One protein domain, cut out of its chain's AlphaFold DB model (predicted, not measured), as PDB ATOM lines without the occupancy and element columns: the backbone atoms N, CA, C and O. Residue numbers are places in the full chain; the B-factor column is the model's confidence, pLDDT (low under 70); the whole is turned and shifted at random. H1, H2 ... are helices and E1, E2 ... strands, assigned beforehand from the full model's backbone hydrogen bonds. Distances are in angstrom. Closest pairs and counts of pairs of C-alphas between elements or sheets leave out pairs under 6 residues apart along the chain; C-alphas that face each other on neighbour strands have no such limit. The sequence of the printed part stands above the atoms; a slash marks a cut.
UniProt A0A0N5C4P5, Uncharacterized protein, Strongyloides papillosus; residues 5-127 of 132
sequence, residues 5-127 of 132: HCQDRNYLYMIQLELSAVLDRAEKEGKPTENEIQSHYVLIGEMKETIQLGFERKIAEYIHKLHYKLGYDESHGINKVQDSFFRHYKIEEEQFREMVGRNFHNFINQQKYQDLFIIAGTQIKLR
ATOM      1  N   HIS A   5     -20.368   5.927 -33.982       54.66
ATOM      2  CA  HIS A   5     -21.664   5.643 -33.349       54.66
ATOM      3  C   HIS A   5     -21.583   4.755 -32.092       54.66
ATOM      4  O   HIS A   5     -22.368   4.930 -31.163       54.66
ATOM      5  N   CYS A   6     -20.644   3.801 -32.043       59.00
ATOM      6  CA  CYS A   6     -20.415   2.973 -30.855       59.00
ATOM      7  C   CYS A   6     -19.797   3.802 -29.715       59.00
ATOM      8  O   CYS A   6     -20.146   3.613 -28.550       59.00
ATOM      9  N   GLN A   7     -18.929   4.760 -30.053       66.06
ATOM     10  CA  GLN A   7     -18.328   5.682 -29.086       66.06
ATOM     11  C   GLN A   7     -19.375   6.653 -28.522       66.06
ATOM     12  O   GLN A   7     -19.465   6.787 -27.304       66.06
ATOM     13  N   ASP A   8     -20.224   7.226 -29.378       68.38
ATOM     14  CA  ASP A   8     -21.290   8.150 -28.972       68.38
ATOM     15  C   ASP A   8     -22.327   7.461 -28.074       68.38
ATOM     16  O   ASP A   8     -22.704   7.988 -27.027       68.38
ATOM     17  N   ARG A   9     -22.748   6.234 -28.423       70.19
ATOM     18  CA  ARG A   9     -23.701   5.457 -27.612       70.19
ATOM     19  C   ARG A   9     -23.140   5.134 -26.226       70.19
ATOM     20  O   ARG A   9     -23.855   5.267 -25.235       70.19
ATOM     21  N   ASN A  10     -21.877   4.709 -26.155       76.00
ATOM     22  CA  ASN A  10     -21.221   4.394 -24.884       76.00
ATOM     23  C   ASN A  10     -21.028   5.652 -24.030       76.00
ATOM     24  O   ASN A  10     -21.236   5.609 -22.822       76.00
ATOM     25  N   TYR A  11     -20.693   6.778 -24.655       79.38
ATOM     26  CA  TYR A  11     -20.554   8.056 -23.967       79.38
ATOM     27  C   TYR A  11     -21.884   8.536 -23.369       79.38
ATOM     28  O   TYR A  11     -21.955   8.831 -22.178       79.38
ATOM     29  N   LEU A  12     -22.970   8.509 -24.148       83.06
ATOM     30  CA  LEU A  12     -24.307   8.852 -23.650       83.06
ATOM     31  C   LEU A  12     -24.789   7.894 -22.554       83.06
ATOM     32  O   LEU A  12     -25.490   8.308 -21.634       83.06
ATOM     33  N   TYR A  13     -24.404   6.616 -22.623       84.75
ATOM     34  CA  TYR A  13     -24.688   5.650 -21.563       84.75
ATOM     35  C   TYR A  13     -24.007   6.034 -20.243       84.75
ATOM     36  O   TYR A  13     -24.655   5.995 -19.198       84.75
ATOM     37  N   MET A  14     -22.740   6.455 -20.291       86.31
ATOM     38  CA  MET A  14     -22.008   6.908 -19.105       86.31
ATOM     39  C   MET A  14     -22.640   8.157 -18.483       86.31
ATOM     40  O   MET A  14     -22.879   8.167 -17.277       86.31
ATOM     41  N   ILE A  15     -22.999   9.162 -19.290       84.31
ATOM     42  CA  ILE A  15     -23.663  10.374 -18.777       84.31
ATOM     43  C   ILE A  15     -25.009  10.018 -18.132       84.31
ATOM     44  O   ILE A  15     -25.327  10.498 -17.045       84.31
ATOM     45  N   GLN A  16     -25.801   9.147 -18.766       84.81
ATOM     46  CA  GLN A  16     -27.092   8.748 -18.208       84.81
ATOM     47  C   GLN A  16     -26.942   8.002 -16.872       84.81
ATOM     48  O   GLN A  16     -27.739   8.233 -15.968       84.81
ATOM     49  N   LEU A  17     -25.923   7.146 -16.721       87.12
ATOM     50  CA  LEU A  17     -25.626   6.466 -15.454       87.12
ATOM     51  C   LEU A  17     -25.270   7.450 -14.336       87.12
ATOM     52  O   LEU A  17     -25.760   7.313 -13.216       87.12
ATOM     53  N   GLU A  18     -24.430   8.440 -14.633       86.88
ATOM     54  CA  GLU A  18     -24.047   9.464 -13.660       86.88
ATOM     55  C   GLU A  18     -25.252  10.305 -13.230       86.88
ATOM     56  O   GLU A  18     -25.454  10.517 -12.031       86.88
ATOM     57  N   LEU A  19     -26.097  10.715 -14.183       85.19
ATOM     58  CA  LEU A  19     -27.331  11.444 -13.892       85.19
ATOM     59  C   LEU A  19     -28.317  10.595 -13.083       85.19
ATOM     60  O   LEU A  19     -28.847  11.090 -12.094       85.19
ATOM     61  N   SER A  20     -28.504   9.313 -13.420       85.69
ATOM     62  CA  SER A  20     -29.297   8.377 -12.606       85.69
ATOM     63  C   SER A  20     -28.793   8.324 -11.163       85.69
ATOM     64  O   SER A  20     -29.582   8.450 -10.234       85.69
ATOM     65  N   ALA A  21     -27.479   8.219 -10.953       86.69
ATOM     66  CA  ALA A  21     -26.912   8.187  -9.606       86.69
ATOM     67  C   ALA A  21     -27.124   9.505  -8.836       86.69
ATOM     68  O   ALA A  21     -27.246   9.490  -7.609       86.69
ATOM     69  N   VAL A  22     -27.149  10.652  -9.525       85.19
ATOM     70  CA  VAL A  22     -27.485  11.950  -8.918       85.19
ATOM     71  C   VAL A  22     -28.960  11.996  -8.516       85.19
ATOM     72  O   VAL A  22     -29.248  12.389  -7.386       85.19
ATOM     73  N   LEU A  23     -29.866  11.556  -9.397       84.31
ATOM     74  CA  LEU A  23     -31.306  11.481  -9.126       84.31
ATOM     75  C   LEU A  23     -31.592  10.570  -7.918       84.31
ATOM     76  O   LEU A  23     -32.227  11.013  -6.962       84.31
ATOM     77  N   ASP A  24     -31.017   9.363  -7.895       85.56
ATOM     78  CA  ASP A  24     -31.180   8.393  -6.802       85.56
ATOM     79  C   ASP A  24     -30.697   8.941  -5.448       85.56
ATOM     80  O   ASP A  24     -31.283   8.663  -4.399       85.56
ATOM     81  N   ARG A  25     -29.590   9.700  -5.437       85.06
ATOM     82  CA  ARG A  25     -29.086  10.339  -4.210       85.06
ATOM     83  C   ARG A  25     -30.010  11.457  -3.744       85.06
ATOM     84  O   ARG A  25     -30.302  11.528  -2.554       85.06
ATOM     85  N   ALA A  26     -30.476  12.303  -4.660       80.75
ATOM     86  CA  ALA A  26     -31.376  13.403  -4.331       80.75
ATOM     87  C   ALA A  26     -32.707  12.894  -3.754       80.75
ATOM     88  O   ALA A  26     -33.174  13.428  -2.748       80.75
ATOM     89  N   GLU A  27     -33.261  11.822  -4.329       82.38
ATOM     90  CA  GLU A  27     -34.475  11.170  -3.831       82.38
ATOM     91  C   GLU A  27     -34.280  10.615  -2.412       82.38
ATOM     92  O   GLU A  27     -35.079  10.899  -1.519       82.38
ATOM     93  N   LYS A  28     -33.172   9.901  -2.160       84.69
ATOM     94  CA  LYS A  28     -32.833   9.382  -0.819       84.69
ATOM     95  C   LYS A  28     -32.638  10.479   0.224       84.69
ATOM     96  O   LYS A  28     -32.903  10.254   1.401       84.69
ATOM     97  N   GLU A  29     -32.164  11.647  -0.193       85.75
ATOM     98  CA  GLU A  29     -31.961  12.807   0.676       85.75
ATOM     99  C   GLU A  29     -33.226  13.673   0.834       85.75
ATOM    100  O   GLU A  29     -33.187  14.674   1.548       85.75
ATOM    101  N   GLY A  30     -34.343  13.312   0.186       71.81
ATOM    102  CA  GLY A  30     -35.591  14.081   0.215       71.81
ATOM    103  C   GLY A  30     -35.467  15.464  -0.430       71.81
ATOM    104  O   GLY A  30     -36.227  16.376  -0.098       71.81
ATOM    105  N   LYS A  31     -34.480  15.651  -1.315       74.31
ATOM    106  CA  LYS A  31     -34.219  16.929  -1.977       74.31
ATOM    107  C   LYS A  31     -35.078  17.049  -3.236       74.31
ATOM    108  O   LYS A  31     -35.116  16.102  -4.023       74.31
ATOM    109  N   PRO A  32     -35.727  18.202  -3.473       65.94
ATOM    110  CA  PRO A  32     -36.367  18.452  -4.754       65.94
ATOM    111  C   PRO A  32     -35.298  18.390  -5.844       65.94
ATOM    112  O   PRO A  32     -34.282  19.083  -5.782       65.94
ATOM    113  N   THR A  33     -35.507  17.515  -6.816       69.06
ATOM    114  CA  THR A  33     -34.629  17.393  -7.971       69.06
ATOM    115  C   THR A  33     -34.943  18.535  -8.927       69.06
ATOM    116  O   THR A  33     -36.104  18.761  -9.263       69.06
ATOM    117  N   GLU A  34     -33.926  19.297  -9.334       73.31
ATOM    118  CA  GLU A  34     -34.120  20.399 -10.276       73.31
ATOM    119  C   GLU A  34     -34.706  19.864 -11.588       73.31
ATOM    120  O   GLU A  34     -34.190  18.905 -12.168       73.31
ATOM    121  N   ASN A  35     -35.773  20.509 -12.075       77.75
ATOM    122  CA  ASN A  35     -36.434  20.176 -13.343       77.75
ATOM    123  C   ASN A  35     -35.439  20.061 -14.511       77.75
ATOM    124  O   ASN A  35     -35.662  19.291 -15.445       77.75
ATOM    125  N   GLU A  36     -34.331  20.800 -14.452       77.75
ATOM    126  CA  GLU A  36     -33.250  20.752 -15.432       77.75
ATOM    127  C   GLU A  36     -32.547  19.387 -15.465       77.75
ATOM    128  O   GLU A  36     -32.335  18.849 -16.548       77.75
ATOM    129  N   ILE A  37     -32.231  18.774 -14.317       81.00
ATOM    130  CA  ILE A  37     -31.561  17.460 -14.260       81.00
ATOM    131  C   ILE A  37     -32.470  16.382 -14.858       81.00
ATOM    132  O   ILE A  37     -32.030  15.583 -15.688       81.00
ATOM    133  N   GLN A  38     -33.753  16.399 -14.489       79.69
ATOM    134  CA  GLN A  38     -34.738  15.469 -15.037       79.69
ATOM    135  C   GLN A  38     -34.907  15.659 -16.552       79.69
ATOM    136  O   GLN A  38     -34.963  14.681 -17.296       79.69
ATOM    137  N   SER A  39     -34.931  16.908 -17.025       83.50
ATOM    138  CA  SER A  39     -35.047  17.224 -18.454       83.50
ATOM    139  C   SER A  39     -33.837  16.728 -19.254       83.50
ATOM    140  O   SER A  39     -34.007  16.129 -20.314       83.50
ATOM    141  N   HIS A  40     -32.616  16.898 -18.734       84.00
ATOM    142  CA  HIS A  40     -31.408  16.367 -19.373       84.00
ATOM    143  C   HIS A  40     -31.397  14.837 -19.408       84.00
ATOM    144  O   HIS A  40     -31.003  14.253 -20.417       84.00
ATOM    145  N   TYR A  41     -31.858  14.180 -18.337       83.94
ATOM    146  CA  TYR A  41     -31.972  12.724 -18.300       83.94
ATOM    147  C   TYR A  41     -32.883  12.190 -19.414       83.94
ATOM    148  O   TYR A  41     -32.513  11.249 -20.120       83.94
ATOM    149  N   VAL A  42     -34.049  12.823 -19.596       86.62
ATOM    150  CA  VAL A  42     -35.001  12.492 -20.667       86.62
ATOM    151  C   VAL A  42     -34.368  12.714 -22.040       86.62
ATOM    152  O   VAL A  42     -34.351  11.790 -22.852       86.62
ATOM    153  N   LEU A  43     -33.765  13.884 -22.271       87.19
ATOM    154  CA  LEU A  43     -33.129  14.223 -23.547       87.19
ATOM    155  C   LEU A  43     -32.026  13.223 -23.935       87.19
ATOM    156  O   LEU A  43     -31.947  12.784 -25.080       87.19
ATOM    157  N   ILE A  44     -31.180  12.818 -22.984       86.50
ATOM    158  CA  ILE A  44     -30.131  11.818 -23.232       86.50
ATOM    159  C   ILE A  44     -30.742  10.455 -23.575       86.50
ATOM    160  O   ILE A  44     -30.221   9.753 -24.447       86.50
ATOM    161  N   GLY A  45     -31.852  10.087 -22.929       84.94
ATOM    162  CA  GLY A  45     -32.635   8.903 -23.284       84.94
ATOM    163  C   GLY A  45     -33.082   8.933 -24.747       84.94
ATOM    164  O   GLY A  45     -32.767   8.013 -25.504       84.94
ATOM    165  N   GLU A  46     -33.711  10.028 -25.172       87.19
ATOM    166  CA  GLU A  46     -34.179  10.227 -26.551       87.19
ATOM    167  C   GLU A  46     -33.031  10.190 -27.574       87.19
ATOM    168  O   GLU A  46     -33.143   9.579 -28.644       87.19
ATOM    169  N   MET A  47     -31.881  10.790 -27.245       83.81
ATOM    170  CA  MET A  47     -30.687  10.749 -28.096       83.81
ATOM    171  C   MET A  47     -30.154   9.323 -28.265       83.81
ATOM    172  O   MET A  47     -29.814   8.920 -29.382       83.81
ATOM    173  N   LYS A  48     -30.101   8.534 -27.184       85.25
ATOM    174  CA  LYS A  48     -29.675   7.126 -27.241       85.25
ATOM    175  C   LYS A  48     -30.607   6.295 -28.111       85.25
ATOM    176  O   LYS A  48     -30.126   5.518 -28.937       85.25
ATOM    177  N   GLU A  49     -31.915   6.466 -27.943       86.69
ATOM    178  CA  GLU A  49     -32.917   5.780 -28.761       86.69
ATOM    179  C   GLU A  49     -32.762   6.145 -30.237       86.69
ATOM    180  O   GLU A  49     -32.715   5.258 -31.089       86.69
ATOM    181  N   THR A  50     -32.569   7.429 -30.540       86.38
ATOM    182  CA  THR A  50     -32.357   7.918 -31.909       86.38
ATOM    183  C   THR A  50     -31.102   7.316 -32.547       86.38
ATOM    184  O   THR A  50     -31.151   6.826 -33.679       86.38
ATOM    185  N   ILE A  51     -29.976   7.292 -31.824       83.94
ATOM    186  CA  ILE A  51     -28.721   6.696 -32.311       83.94
ATOM    187  C   ILE A  51     -28.885   5.191 -32.540       83.94
ATOM    188  O   ILE A  51     -28.473   4.683 -33.587       83.94
ATOM    189  N   GLN A  52     -29.509   4.473 -31.602       86.75
ATOM    190  CA  GLN A  52     -29.750   3.036 -31.732       86.75
ATOM    191  C   GLN A  52     -30.670   2.735 -32.925       86.75
ATOM    192  O   GLN A  52     -30.370   1.843 -33.717       86.75
ATOM    193  N   LEU A  53     -31.743   3.509 -33.110       89.00
ATOM    194  CA  LEU A  53     -32.641   3.377 -34.258       89.00
ATOM    195  C   LEU A  53     -31.906   3.590 -35.584       89.00
ATOM    196  O   LEU A  53     -32.053   2.773 -36.493       89.00
ATOM    197  N   GLY A  54     -31.084   4.637 -35.693       87.44
ATOM    198  CA  GLY A  54     -30.285   4.901 -36.893       87.44
ATOM    199  C   GLY A  54     -29.271   3.791 -37.188       87.44
ATOM    200  O   GLY A  54     -29.136   3.352 -38.333       87.44
ATOM    201  N   PHE A  55     -28.596   3.291 -36.153       88.62
ATOM    202  CA  PHE A  55     -27.647   2.187 -36.262       88.62
ATOM    203  C   PHE A  55     -28.312   0.890 -36.730       88.62
ATOM    204  O   PHE A  55     -27.876   0.279 -37.710       88.62
ATOM    205  N   GLU A  56     -29.394   0.479 -36.071       91.56
ATOM    206  CA  GLU A  56     -30.120  -0.723 -36.458       91.56
ATOM    207  C   GLU A  56     -30.682  -0.598 -37.876       91.56
ATOM    208  O   GLU A  56     -30.582  -1.523 -38.681       91.56
ATOM    209  N   ARG A  57     -31.196   0.577 -38.243       91.75
ATOM    210  CA  ARG A  57     -31.681   0.819 -39.597       91.75
ATOM    211  C   ARG A  57     -30.594   0.600 -40.652       91.75
ATOM    212  O   ARG A  57     -30.858  -0.029 -41.674       91.75
ATOM    213  N   LYS A  58     -29.358   1.040 -40.391       90.69
ATOM    214  CA  LYS A  58     -28.215   0.783 -41.285       90.69
ATOM    215  C   LYS A  58     -27.903  -0.703 -41.418       90.69
ATOM    216  O   LYS A  58     -27.634  -1.166 -42.524       90.69
ATOM    217  N   ILE A  59     -27.977  -1.464 -40.326       90.94
ATOM    218  CA  ILE A  59     -27.826  -2.925 -40.368       90.94
ATOM    219  C   ILE A  59     -28.914  -3.554 -41.245       90.94
ATOM    220  O   ILE A  59     -28.597  -4.355 -42.125       90.94
ATOM    221  N   ALA A  60     -30.176  -3.157 -41.061       90.06
ATOM    222  CA  ALA A  60     -31.292  -3.644 -41.869       90.06
ATOM    223  C   ALA A  60     -31.089  -3.347 -43.368       90.06
ATOM    224  O   ALA A  60     -31.256  -4.237 -44.201       90.06
ATOM    225  N   GLU A  61     -30.637  -2.139 -43.719       89.19
ATOM    226  CA  GLU A  61     -30.291  -1.762 -45.097       89.19
ATOM    227  C   GLU A  61     -29.154  -2.616 -45.686       89.19
ATOM    228  O   GLU A  61     -29.192  -2.973 -46.867       89.19
ATOM    229  N   TYR A  62     -28.132  -2.959 -44.895       89.31
ATOM    230  CA  TYR A  62     -27.045  -3.830 -45.353       89.31
ATOM    231  C   TYR A  62     -27.517  -5.260 -45.598       89.31
ATOM    232  O   TYR A  62     -27.200  -5.831 -46.644       89.31
ATOM    233  N   ILE A  63     -28.316  -5.810 -44.682       88.88
ATOM    234  CA  ILE A  63     -28.930  -7.133 -44.840       88.88
ATOM    235  C   ILE A  63     -29.801  -7.156 -46.101       88.88
ATOM    236  O   ILE A  63     -29.659  -8.057 -46.926       88.88
ATOM    237  N   HIS A  64     -30.628  -6.127 -46.310       85.44
ATOM    238  CA  HIS A  64     -31.458  -5.972 -47.506       85.44
ATOM    239  C   HIS A  64     -30.623  -5.976 -48.801       85.44
ATOM    240  O   HIS A  64     -30.947  -6.671 -49.763       85.44
ATOM    241  N   LYS A  65     -29.503  -5.242 -48.834       83.81
ATOM    242  CA  LYS A  65     -28.596  -5.212 -49.998       83.81
ATOM    243  C   LYS A  65     -27.919  -6.558 -50.261       83.81
ATOM    244  O   LYS A  65     -27.731  -6.914 -51.423       83.81
ATOM    245  N   LEU A  66     -27.519  -7.286 -49.217       83.62
ATOM    246  CA  LEU A  66     -26.943  -8.627 -49.360       83.62
ATOM    247  C   LEU A  66     -27.975  -9.616 -49.899       83.62
ATOM    248  O   LEU A  66     -27.666 -10.368 -50.817       83.62
ATOM    249  N   HIS A  67     -29.200  -9.551 -49.375       78.38
ATOM    250  CA  HIS A  67     -30.328 -10.358 -49.837       78.38
ATOM    251  C   HIS A  67     -30.575 -10.160 -51.337       78.38
ATOM    252  O   HIS A  67     -30.535 -11.122 -52.098       78.38
ATOM    253  N   TYR A  68     -30.666  -8.902 -51.785       77.62
ATOM    254  CA  TYR A  68     -30.831  -8.569 -53.203       77.62
ATOM    255  C   TYR A  68     -29.698  -9.115 -54.094       77.62
ATOM    256  O   TYR A  68     -29.952  -9.631 -55.180       77.62
ATOM    257  N   LYS A  69     -28.438  -9.030 -53.640       77.56
ATOM    258  CA  LYS A  69     -27.266  -9.496 -54.406       77.56
ATOM    259  C   LYS A  69     -27.196 -11.013 -54.568       77.56
ATOM    260  O   LYS A  69     -26.656 -11.477 -55.567       77.56
ATOM    261  N   LEU A  70     -27.678 -11.772 -53.587       73.81
ATOM    262  CA  LEU A  70     -27.606 -13.236 -53.596       73.81
ATOM    263  C   LEU A  70     -28.682 -13.888 -54.478       73.81
ATOM    264  O   LEU A  70     -28.623 -15.095 -54.703       73.81
ATOM    265  N   GLY A  71     -29.604 -13.093 -55.026       61.31
ATOM    266  CA  GLY A  71     -30.708 -13.572 -55.846       61.31
ATOM    267  C   GLY A  71     -31.872 -14.085 -55.001       61.31
ATOM    268  O   GLY A  71     -31.701 -14.638 -53.914       61.31
ATOM    269  N   TYR A  72     -33.082 -13.883 -55.516       58.19
ATOM    270  CA  TYR A  72     -34.297 -14.426 -54.923       58.19
ATOM    271  C   TYR A  72     -34.385 -15.920 -55.204       58.19
ATOM    272  O   TYR A  72     -34.785 -16.331 -56.289       58.19
ATOM    273  N   ASP A  73     -34.051 -16.727 -54.208       55.06
ATOM    274  CA  ASP A  73     -34.473 -18.118 -54.165       55.06
ATOM    275  C   ASP A  73     -35.269 -18.322 -52.871       55.06
ATOM    276  O   ASP A  73     -34.718 -18.276 -51.766       55.06
ATOM    277  N   GLU A  74     -36.590 -18.483 -53.009       54.25
ATOM    278  CA  GLU A  74     -37.532 -18.673 -51.895       54.25
ATOM    279  C   GLU A  74     -37.153 -19.882 -51.018       54.25
ATOM    280  O   GLU A  74     -37.476 -19.907 -49.831       54.25
ATOM    281  N   SER A  75     -36.391 -20.844 -51.556       51.69
ATOM    282  CA  SER A  75     -35.908 -22.029 -50.833       51.69
ATOM    283  C   SER A  75     -34.644 -21.781 -49.990       51.69
ATOM    284  O   SER A  75     -34.198 -22.651 -49.238       51.69
ATOM    285  N   HIS A  76     -34.039 -20.595 -50.100       52.06
ATOM    286  CA  HIS A  76     -32.745 -20.240 -49.504       52.06
ATOM    287  C   HIS A  76     -32.786 -18.943 -48.672       52.06
ATOM    288  O   HIS A  76     -31.761 -18.485 -48.155       52.06
ATOM    289  N   GLY A  77     -33.983 -18.365 -48.535       64.31
ATOM    290  CA  GLY A  77     -34.226 -16.924 -48.477       64.31
ATOM    291  C   GLY A  77     -33.807 -16.151 -47.228       64.31
ATOM    292  O   GLY A  77     -34.010 -14.941 -47.211       64.31
ATOM    293  N   ILE A  78     -33.218 -16.769 -46.198       73.88
ATOM    294  CA  ILE A  78     -32.674 -15.990 -45.073       73.88
ATOM    295  C   ILE A  78     -31.416 -16.567 -44.440       73.88
ATOM    296  O   ILE A  78     -30.496 -15.805 -44.165       73.88
ATOM    297  N   ASN A  79     -31.314 -17.890 -44.305       78.94
ATOM    298  CA  ASN A  79     -30.131 -18.520 -43.714       78.94
ATOM    299  C   ASN A  79     -28.871 -18.211 -44.536       78.94
ATOM    300  O   ASN A  79     -27.850 -17.840 -43.972       78.94
ATOM    301  N   LYS A  80     -28.959 -18.220 -45.877       79.88
ATOM    302  CA  LYS A  80     -27.827 -17.818 -46.731       79.88
ATOM    303  C   LYS A  80     -27.446 -16.347 -46.564       79.88
ATOM    304  O   LYS A  80     -26.274 -16.000 -46.683       79.88
ATOM    305  N   VAL A  81     -28.421 -15.480 -46.302       82.94
ATOM    306  CA  VAL A  81     -28.186 -14.046 -46.088       82.94
ATOM    307  C   VAL A  81     -27.573 -13.802 -44.717       82.94
ATOM    308  O   VAL A  81     -26.627 -13.027 -44.623       82.94
ATOM    309  N   GLN A  82     -28.049 -14.503 -43.689       87.75
ATOM    310  CA  GLN A  82     -27.460 -14.524 -42.353       87.75
ATOM    311  C   GLN A  82     -26.005 -15.005 -42.409       87.75
ATOM    312  O   GLN A  82     -25.110 -14.278 -41.984       87.75
ATOM    313  N   ASP A  83     -25.750 -16.162 -43.023       88.38
ATOM    314  CA  ASP A  83     -24.403 -16.719 -43.180       88.38
ATOM    315  C   ASP A  83     -23.485 -15.766 -43.950       88.38
ATOM    316  O   ASP A  83     -22.328 -15.557 -43.578       88.38
ATOM    317  N   SER A  84     -23.993 -15.161 -45.029       86.94
ATOM    318  CA  SER A  84     -23.243 -14.189 -45.821       86.94
ATOM    319  C   SER A  84     -22.931 -12.929 -45.019       86.94
ATOM    320  O   SER A  84     -21.797 -12.458 -45.053       86.94
ATOM    321  N   PHE A  85     -23.898 -12.413 -44.260       89.69
ATOM    322  CA  PHE A  85     -23.731 -11.243 -43.408       89.69
ATOM    323  C   PHE A  85     -22.689 -11.504 -42.311       89.69
ATOM    324  O   PHE A  85     -21.703 -10.771 -42.224       89.69
ATOM    325  N   PHE A  86     -22.831 -12.585 -41.543       92.25
ATOM    326  CA  PHE A  86     -21.881 -12.958 -40.490       92.25
ATOM    327  C   PHE A  86     -20.479 -13.222 -41.035       92.25
ATOM    328  O   PHE A  86     -19.497 -12.715 -40.492       92.25
ATOM    329  N   ARG A  87     -20.365 -13.911 -42.176       89.81
ATOM    330  CA  ARG A  87     -19.070 -14.137 -42.832       89.81
ATOM    331  C   ARG A  87     -18.443 -12.843 -43.351       89.81
ATOM    332  O   ARG A  87     -17.235 -12.666 -43.225       89.81
ATOM    333  N   HIS A  88     -19.238 -11.953 -43.947       88.31
ATOM    334  CA  HIS A  88     -18.751 -10.699 -44.520       88.31
ATOM    335  C   HIS A  88     -18.248  -9.741 -43.438       88.31
ATOM    336  O   HIS A  88     -17.161  -9.179 -43.571       88.31
ATOM    337  N   TYR A  89     -19.014  -9.592 -42.357       85.50
ATOM    338  CA  TYR A  89     -18.677  -8.697 -41.250       85.50
ATOM    339  C   TYR A  89     -17.797  -9.348 -40.179       85.50
ATOM    340  O   TYR A  89     -17.330  -8.645 -39.288       85.50
ATOM    341  N   LYS A  90     -17.514 -10.654 -40.301       89.88
ATOM    342  CA  LYS A  90     -16.717 -11.446 -39.351       89.88
ATOM    343  C   LYS A  90     -17.235 -11.311 -37.919       89.88
ATOM    344  O   LYS A  90     -16.459 -11.078 -36.996       89.88
ATOM    345  N   ILE A  91     -18.550 -11.429 -37.772       91.06
ATOM    346  CA  ILE A  91     -19.222 -11.412 -36.476       91.06
ATOM    347  C   ILE A  91     -20.027 -12.689 -36.291       91.06
ATOM    348  O   ILE A  91     -20.522 -13.265 -37.258       91.06
ATOM    349  N   GLU A  92     -20.160 -13.105 -35.043       92.31
ATOM    350  CA  GLU A  92     -20.989 -14.235 -34.640       92.31
ATOM    351  C   GLU A  92     -22.403 -13.781 -34.260       92.31
ATOM    352  O   GLU A  92     -22.666 -12.598 -34.023       92.31
ATOM    353  N   GLU A  93     -23.331 -14.736 -34.171       90.44
ATOM    354  CA  GLU A  93     -24.721 -14.443 -33.813       90.44
ATOM    355  C   GLU A  93     -24.848 -13.814 -32.421       90.44
ATOM    356  O   GLU A  93     -25.696 -12.945 -32.217       90.44
ATOM    357  N   GLU A  94     -23.984 -14.193 -31.478       91.75
ATOM    358  CA  GLU A  94     -24.005 -13.606 -30.139       91.75
ATOM    359  C   GLU A  94     -23.585 -12.135 -30.159       91.75
ATOM    360  O   GLU A  94     -24.274 -11.284 -29.604       91.75
ATOM    361  N   GLN A  95     -22.542 -11.801 -30.918       88.06
ATOM    362  CA  GLN A  95     -22.107 -10.415 -31.098       88.06
ATOM    363  C   GLN A  95     -23.186  -9.580 -31.798       88.06
ATOM    364  O   GLN A  95     -23.421  -8.423 -31.451       88.06
ATOM    365  N   PHE A  96     -23.893 -10.166 -32.765       89.88
ATOM    366  CA  PHE A  96     -25.051  -9.519 -33.370       89.88
ATOM    367  C   PHE A  96     -26.153  -9.256 -32.335       89.88
ATOM    368  O   PHE A  96     -26.687  -8.145 -32.272       89.88
ATOM    369  N   ARG A  97     -26.462 -10.246 -31.491       90.94
ATOM    370  CA  ARG A  97     -27.446 -10.113 -30.410       90.94
ATOM    371  C   ARG A  97     -27.058  -9.005 -29.436       90.94
ATOM    372  O   ARG A  97     -27.929  -8.230 -29.060       90.94
ATOM    373  N   GLU A  98     -25.784  -8.869 -29.087       86.62
ATOM    374  CA  GLU A  98     -25.280  -7.769 -28.253       86.62
ATOM    375  C   GLU A  98     -25.432  -6.396 -28.930       86.62
ATOM    376  O   GLU A  98     -25.727  -5.393 -28.276       86.62
ATOM    377  N   MET A  99     -25.267  -6.328 -30.254       84.50
ATOM    378  CA  MET A  99     -25.368  -5.076 -31.013       84.50
ATOM    379  C   MET A  99     -26.807  -4.555 -31.128       84.50
ATOM    380  O   MET A  99     -27.030  -3.347 -30.992       84.50
ATOM    381  N   VAL A 100     -27.772  -5.440 -31.409       86.62
ATOM    382  CA  VAL A 100     -29.167  -5.058 -31.726       86.62
ATOM    383  C   VAL A 100     -30.212  -5.597 -30.739       86.62
ATOM    384  O   VAL A 100     -31.412  -5.393 -30.922       86.62
ATOM    385  N   GLY A 101     -29.777  -6.302 -29.694       86.94
ATOM    386  CA  GLY A 101     -30.613  -6.817 -28.602       86.94
ATOM    387  C   GLY A 101     -31.460  -8.047 -28.944       86.94
ATOM    388  O   GLY A 101     -32.367  -8.392 -28.189       86.94
ATOM    389  N   ARG A 102     -31.247  -8.687 -30.100       91.56
ATOM    390  CA  ARG A 102     -32.100  -9.779 -30.605       91.56
ATOM    391  C   ARG A 102     -31.385 -10.612 -31.664       91.56
ATOM    392  O   ARG A 102     -30.442 -10.143 -32.292       91.56
ATOM    393  N   ASN A 103     -31.854 -11.840 -31.874       90.94
ATOM    394  CA  ASN A 103     -31.328 -12.701 -32.932       90.94
ATOM    395  C   ASN A 103     -31.665 -12.153 -34.333       90.94
ATOM    396  O   ASN A 103     -32.528 -11.283 -34.494       90.94
ATOM    397  N   PHE A 104     -30.983 -12.684 -35.346       89.62
ATOM    398  CA  PHE A 104     -31.073 -12.198 -36.722       89.62
ATOM    399  C   PHE A 104     -32.503 -12.228 -37.277       89.62
ATOM    400  O   PHE A 104     -32.979 -11.239 -37.831       89.62
ATOM    401  N   HIS A 105     -33.224 -13.333 -37.074       86.69
ATOM    402  CA  HIS A 105     -34.584 -13.500 -37.583       86.69
ATOM    403  C   HIS A 105     -35.583 -12.533 -36.925       86.69
ATOM    404  O   HIS A 105     -36.359 -11.856 -37.598       86.69
ATOM    405  N   ASN A 106     -35.527 -12.390 -35.601       88.25
ATOM    406  CA  ASN A 106     -36.379 -11.451 -34.871       88.25
ATOM    407  C   ASN A 106     -36.015  -9.996 -35.167       88.25
ATOM    408  O   ASN A 106     -36.848  -9.109 -34.986       88.25
ATOM    409  N   PHE A 107     -34.776  -9.730 -35.588       90.75
ATOM    410  CA  PHE A 107     -34.334  -8.399 -35.973       90.75
ATOM    411  C   PHE A 107     -35.015  -7.902 -37.241       90.75
ATOM    412  O   PHE A 107     -35.619  -6.831 -37.219       90.75
ATOM    413  N   ILE A 108     -34.940  -8.679 -38.315       87.19
ATOM    414  CA  ILE A 108     -35.477  -8.325 -39.635       87.19
ATOM    415  C   ILE A 108     -37.011  -8.345 -39.689       87.19
ATOM    416  O   ILE A 108     -37.600  -7.609 -40.472       87.19
ATOM    417  N   ASN A 109     -37.661  -9.121 -38.817       83.56
ATOM    418  CA  ASN A 109     -39.122  -9.219 -38.730       83.56
ATOM    419  C   ASN A 109     -39.787  -8.067 -37.958       83.56
ATOM    420  O   ASN A 109     -40.986  -8.105 -37.687       83.56
ATOM    421  N   GLN A 110     -39.035  -7.049 -37.544       86.69
ATOM    422  CA  GLN A 110     -39.619  -5.925 -36.820       86.69
ATOM    423  C   GLN A 110     -40.501  -5.068 -37.728       86.69
ATOM    424  O   GLN A 110     -40.139  -4.768 -38.865       86.69
ATOM    425  N   GLN A 111     -41.617  -4.575 -37.181       85.00
ATOM    426  CA  GLN A 111     -42.547  -3.697 -37.898       85.00
ATOM    427  C   GLN A 111     -41.848  -2.471 -38.510       85.00
ATOM    428  O   GLN A 111     -42.127  -2.099 -39.646       85.00
ATOM    429  N   LYS A 112     -40.871  -1.892 -37.800       87.31
ATOM    430  CA  LYS A 112     -40.075  -0.740 -38.262       87.31
ATOM    431  C   LYS A 112     -39.163  -1.011 -39.472       87.31
ATOM    432  O   LYS A 112     -38.539  -0.075 -39.970       87.31
ATOM    433  N   TYR A 113     -39.064  -2.258 -39.933       87.75
ATOM    434  CA  TYR A 113     -38.326  -2.642 -41.140       87.75
ATOM    435  C   TYR A 113     -39.228  -3.242 -42.223       87.75
ATOM    436  O   TYR A 113     -38.718  -3.785 -43.199       87.75
ATOM    437  N   GLN A 114     -40.557  -3.129 -42.097       83.12
ATOM    438  CA  GLN A 114     -41.507  -3.672 -43.075       83.12
ATOM    439  C   GLN A 114     -41.376  -3.079 -44.481       83.12
ATOM    440  O   GLN A 114     -41.774  -3.686 -45.474       83.12
ATOM    441  N   ASP A 115     -40.835  -1.871 -44.581       82.62
ATOM    442  CA  ASP A 115     -40.563  -1.214 -45.850       82.62
ATOM    443  C   ASP A 115     -39.322  -1.779 -46.564       82.62
ATOM    444  O   ASP A 115     -39.207  -1.628 -47.776       82.62
ATOM    445  N   LEU A 116     -38.450  -2.485 -45.838       81.12
ATOM    446  CA  LEU A 116     -37.347  -3.275 -46.389       81.12
ATOM    447  C   LEU A 116     -37.768  -4.746 -46.573       81.12
ATOM    448  O   LEU A 116     -37.448  -5.374 -47.580       81.12
ATOM    449  N   PHE A 117     -38.528  -5.291 -45.622       77.88
ATOM    450  CA  PHE A 117     -38.864  -6.710 -45.499       77.88
ATOM    451  C   PHE A 117     -40.389  -6.911 -45.339       77.88
ATOM    452  O   PHE A 117     -40.956  -6.666 -44.282       77.88
ATOM    453  N   ILE A 118     -41.090  -7.394 -46.360       66.50
ATOM    454  CA  ILE A 118     -42.478  -7.885 -46.299       66.50
ATOM    455  C   ILE A 118     -42.527  -9.157 -45.449       66.50
ATOM    456  O   ILE A 118     -41.925 -10.171 -45.795       66.50
ATOM    457  N   ILE A 119     -43.319  -9.123 -44.383       54.19
ATOM    458  CA  ILE A 119     -43.542 -10.250 -43.474       54.19
ATOM    459  C   ILE A 119     -44.748 -11.048 -43.982       54.19
ATOM    460  O   ILE A 119     -45.889 -10.627 -43.805       54.19
ATOM    461  N   ALA A 120     -44.523 -12.202 -44.609       44.94
ATOM    462  CA  ALA A 120     -45.584 -13.129 -44.995       44.94
ATOM    463  C   ALA A 120     -45.406 -14.470 -44.270       44.94
ATOM    464  O   ALA A 120     -44.814 -15.394 -44.813       44.94
ATOM    465  N   GLY A 121     -45.900 -14.563 -43.026       37.19
ATOM    466  CA  GLY A 121     -46.214 -15.806 -42.289       37.19
ATOM    467  C   GLY A 121     -45.093 -16.818 -42.000       37.19
ATOM    468  O   GLY A 121     -45.337 -17.770 -41.275       37.19
ATOM    469  N   THR A 122     -43.905 -16.648 -42.579       38.25
ATOM    470  CA  THR A 122     -42.658 -17.448 -42.476       38.25
ATOM    471  C   THR A 122     -41.671 -17.032 -43.580       38.25
ATOM    472  O   THR A 122     -40.486 -17.339 -43.505       38.25
ATOM    473  N   GLN A 123     -42.144 -16.308 -44.598       48.25
ATOM    474  CA  GLN A 123     -41.362 -15.794 -45.711       48.25
ATOM    475  C   GLN A 123     -41.174 -14.284 -45.581       48.25
ATOM    476  O   GLN A 123     -42.142 -13.527 -45.488       48.25
ATOM    477  N   ILE A 124     -39.919 -13.849 -45.616       54.59
ATOM    478  CA  ILE A 124     -39.572 -12.443 -45.788       54.59
ATOM    479  C   ILE A 124     -39.440 -12.188 -47.289       54.59
ATOM    480  O   ILE A 124     -38.541 -12.732 -47.926       54.59
ATOM    481  N   LYS A 125     -40.334 -11.382 -47.865       59.78
ATOM    482  CA  LYS A 125     -40.233 -10.913 -49.260       59.78
ATOM    483  C   LYS A 125     -39.716  -9.474 -49.239       59.78
ATOM    484  O   LYS A 125     -40.117  -8.714 -48.385       59.78
ATOM    485  N   LEU A 126     -38.820  -9.039 -50.111       55.94
ATOM    486  CA  LEU A 126     -38.448  -7.614 -50.184       55.94
ATOM    487  C   LEU A 126     -39.615  -6.800 -50.746       55.94
ATOM    488  O   LEU A 126     -40.293  -7.226 -51.687       55.94
ATOM    489  N   ARG A 127     -39.820  -5.596 -50.209       56.06
ATOM    490  CA  ARG A 127     -40.741  -4.641 -50.822       56.06
ATOM    491  C   ARG A 127     -40.034  -4.006 -52.012       56.06
ATOM    492  O   ARG A 127     -39.035  -3.314 -51.851       56.06
TER     493      ARG A 127
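This is residues 5 to 127 of the 132 residues of an uncharacterized protein of Strongyloides papillosus (UniProt A0A0N5C4P5). One long helix, H2, is the spine of a rod: H1 folds back along its first half to make a helical hairpin, while three shorter helices, H3, H4 and H5, and a small two-stranded hairpin, E1 and E2, gather along its second half. This second group is a loose cluster, with only a few close contacts to H2 from H4, H5 and the strands. The printed part has 123 residues, with five named helices and two named strands that follow along the chain as H1, H2, H3, H4, H5, E1, E2; the one sheet is antiparallel in the order E1 - E2, and the class is mostly helix. The whole is loose, with a radius of gyration of the C-alphas of 19.5 A, and spans 63 by 28 by 19 A.

Begin at the sheet, where E1, residues 117 to 120, and E2, residues 123 to 126, form an antiparallel hairpin with 145 degrees between their directions. Look there for N 118 and O 125, 2.6 A apart, and N 123 and O 120, 2.8 A apart, both within hydrogen-bond range. From the sheet go to H2, residues 35 to 70: its closest C-alpha to E1 is that of His 64, 7.7 A from that of Phe 117. H1, residues 5 to 28, touches H2 at a shallow tilt of 29 degrees, opposite ways, a helical hairpin; the closest C-alphas are those of Arg 9 and Lys 48, 6.2 A apart. H3, residues 79 to 89, touches H2 with residues 63 to 70 of H2 alone, at a steep tilt of 67 degrees; the closest C-alphas, of His 67 and Val 81, are 5.7 A apart. H4, residues 93 to 100, is close to H2 but not clearly touching, with the C-alphas of Glu 56 and Val 100 closest at 6.5 A. H4 touches H5, residues 104 to 108, where the closest C-alphas, of Glu 93 and Phe 104, are 7.3 A apart. H1 is apart from H3, H4, H5 and both strands. In H1, H2, H3, H4 and H5 every O i to N i+4 pair is within hydrogen-bond range.

Find C-alpha 35 at (-36.434, 20.176, -13.343); from there H2 runs 53.1 A to C-alpha 70 at (-27.606, -13.236, -53.596). H1 starts at C-alpha 5, (-21.664, 5.643, -33.349), and is 34.6 A long. H3 measures 15.3 A, H4 10.6 A and H5 6.5 A. E1 is 9.3 A long, and E2, 9.8 A long, ends at C-alpha 126, (-38.448, -7.614, -50.184).

The two C-alphas farthest apart are those of Gly 30 and Asp 73, 63.2 A. The printed part has no cut, and none of its links between named elements is long. The mean pLDDT of the printed part is 79.7; look for values under 70 at residues 5 to 8, 32 to 33, 71 to 77 and 118 to 127.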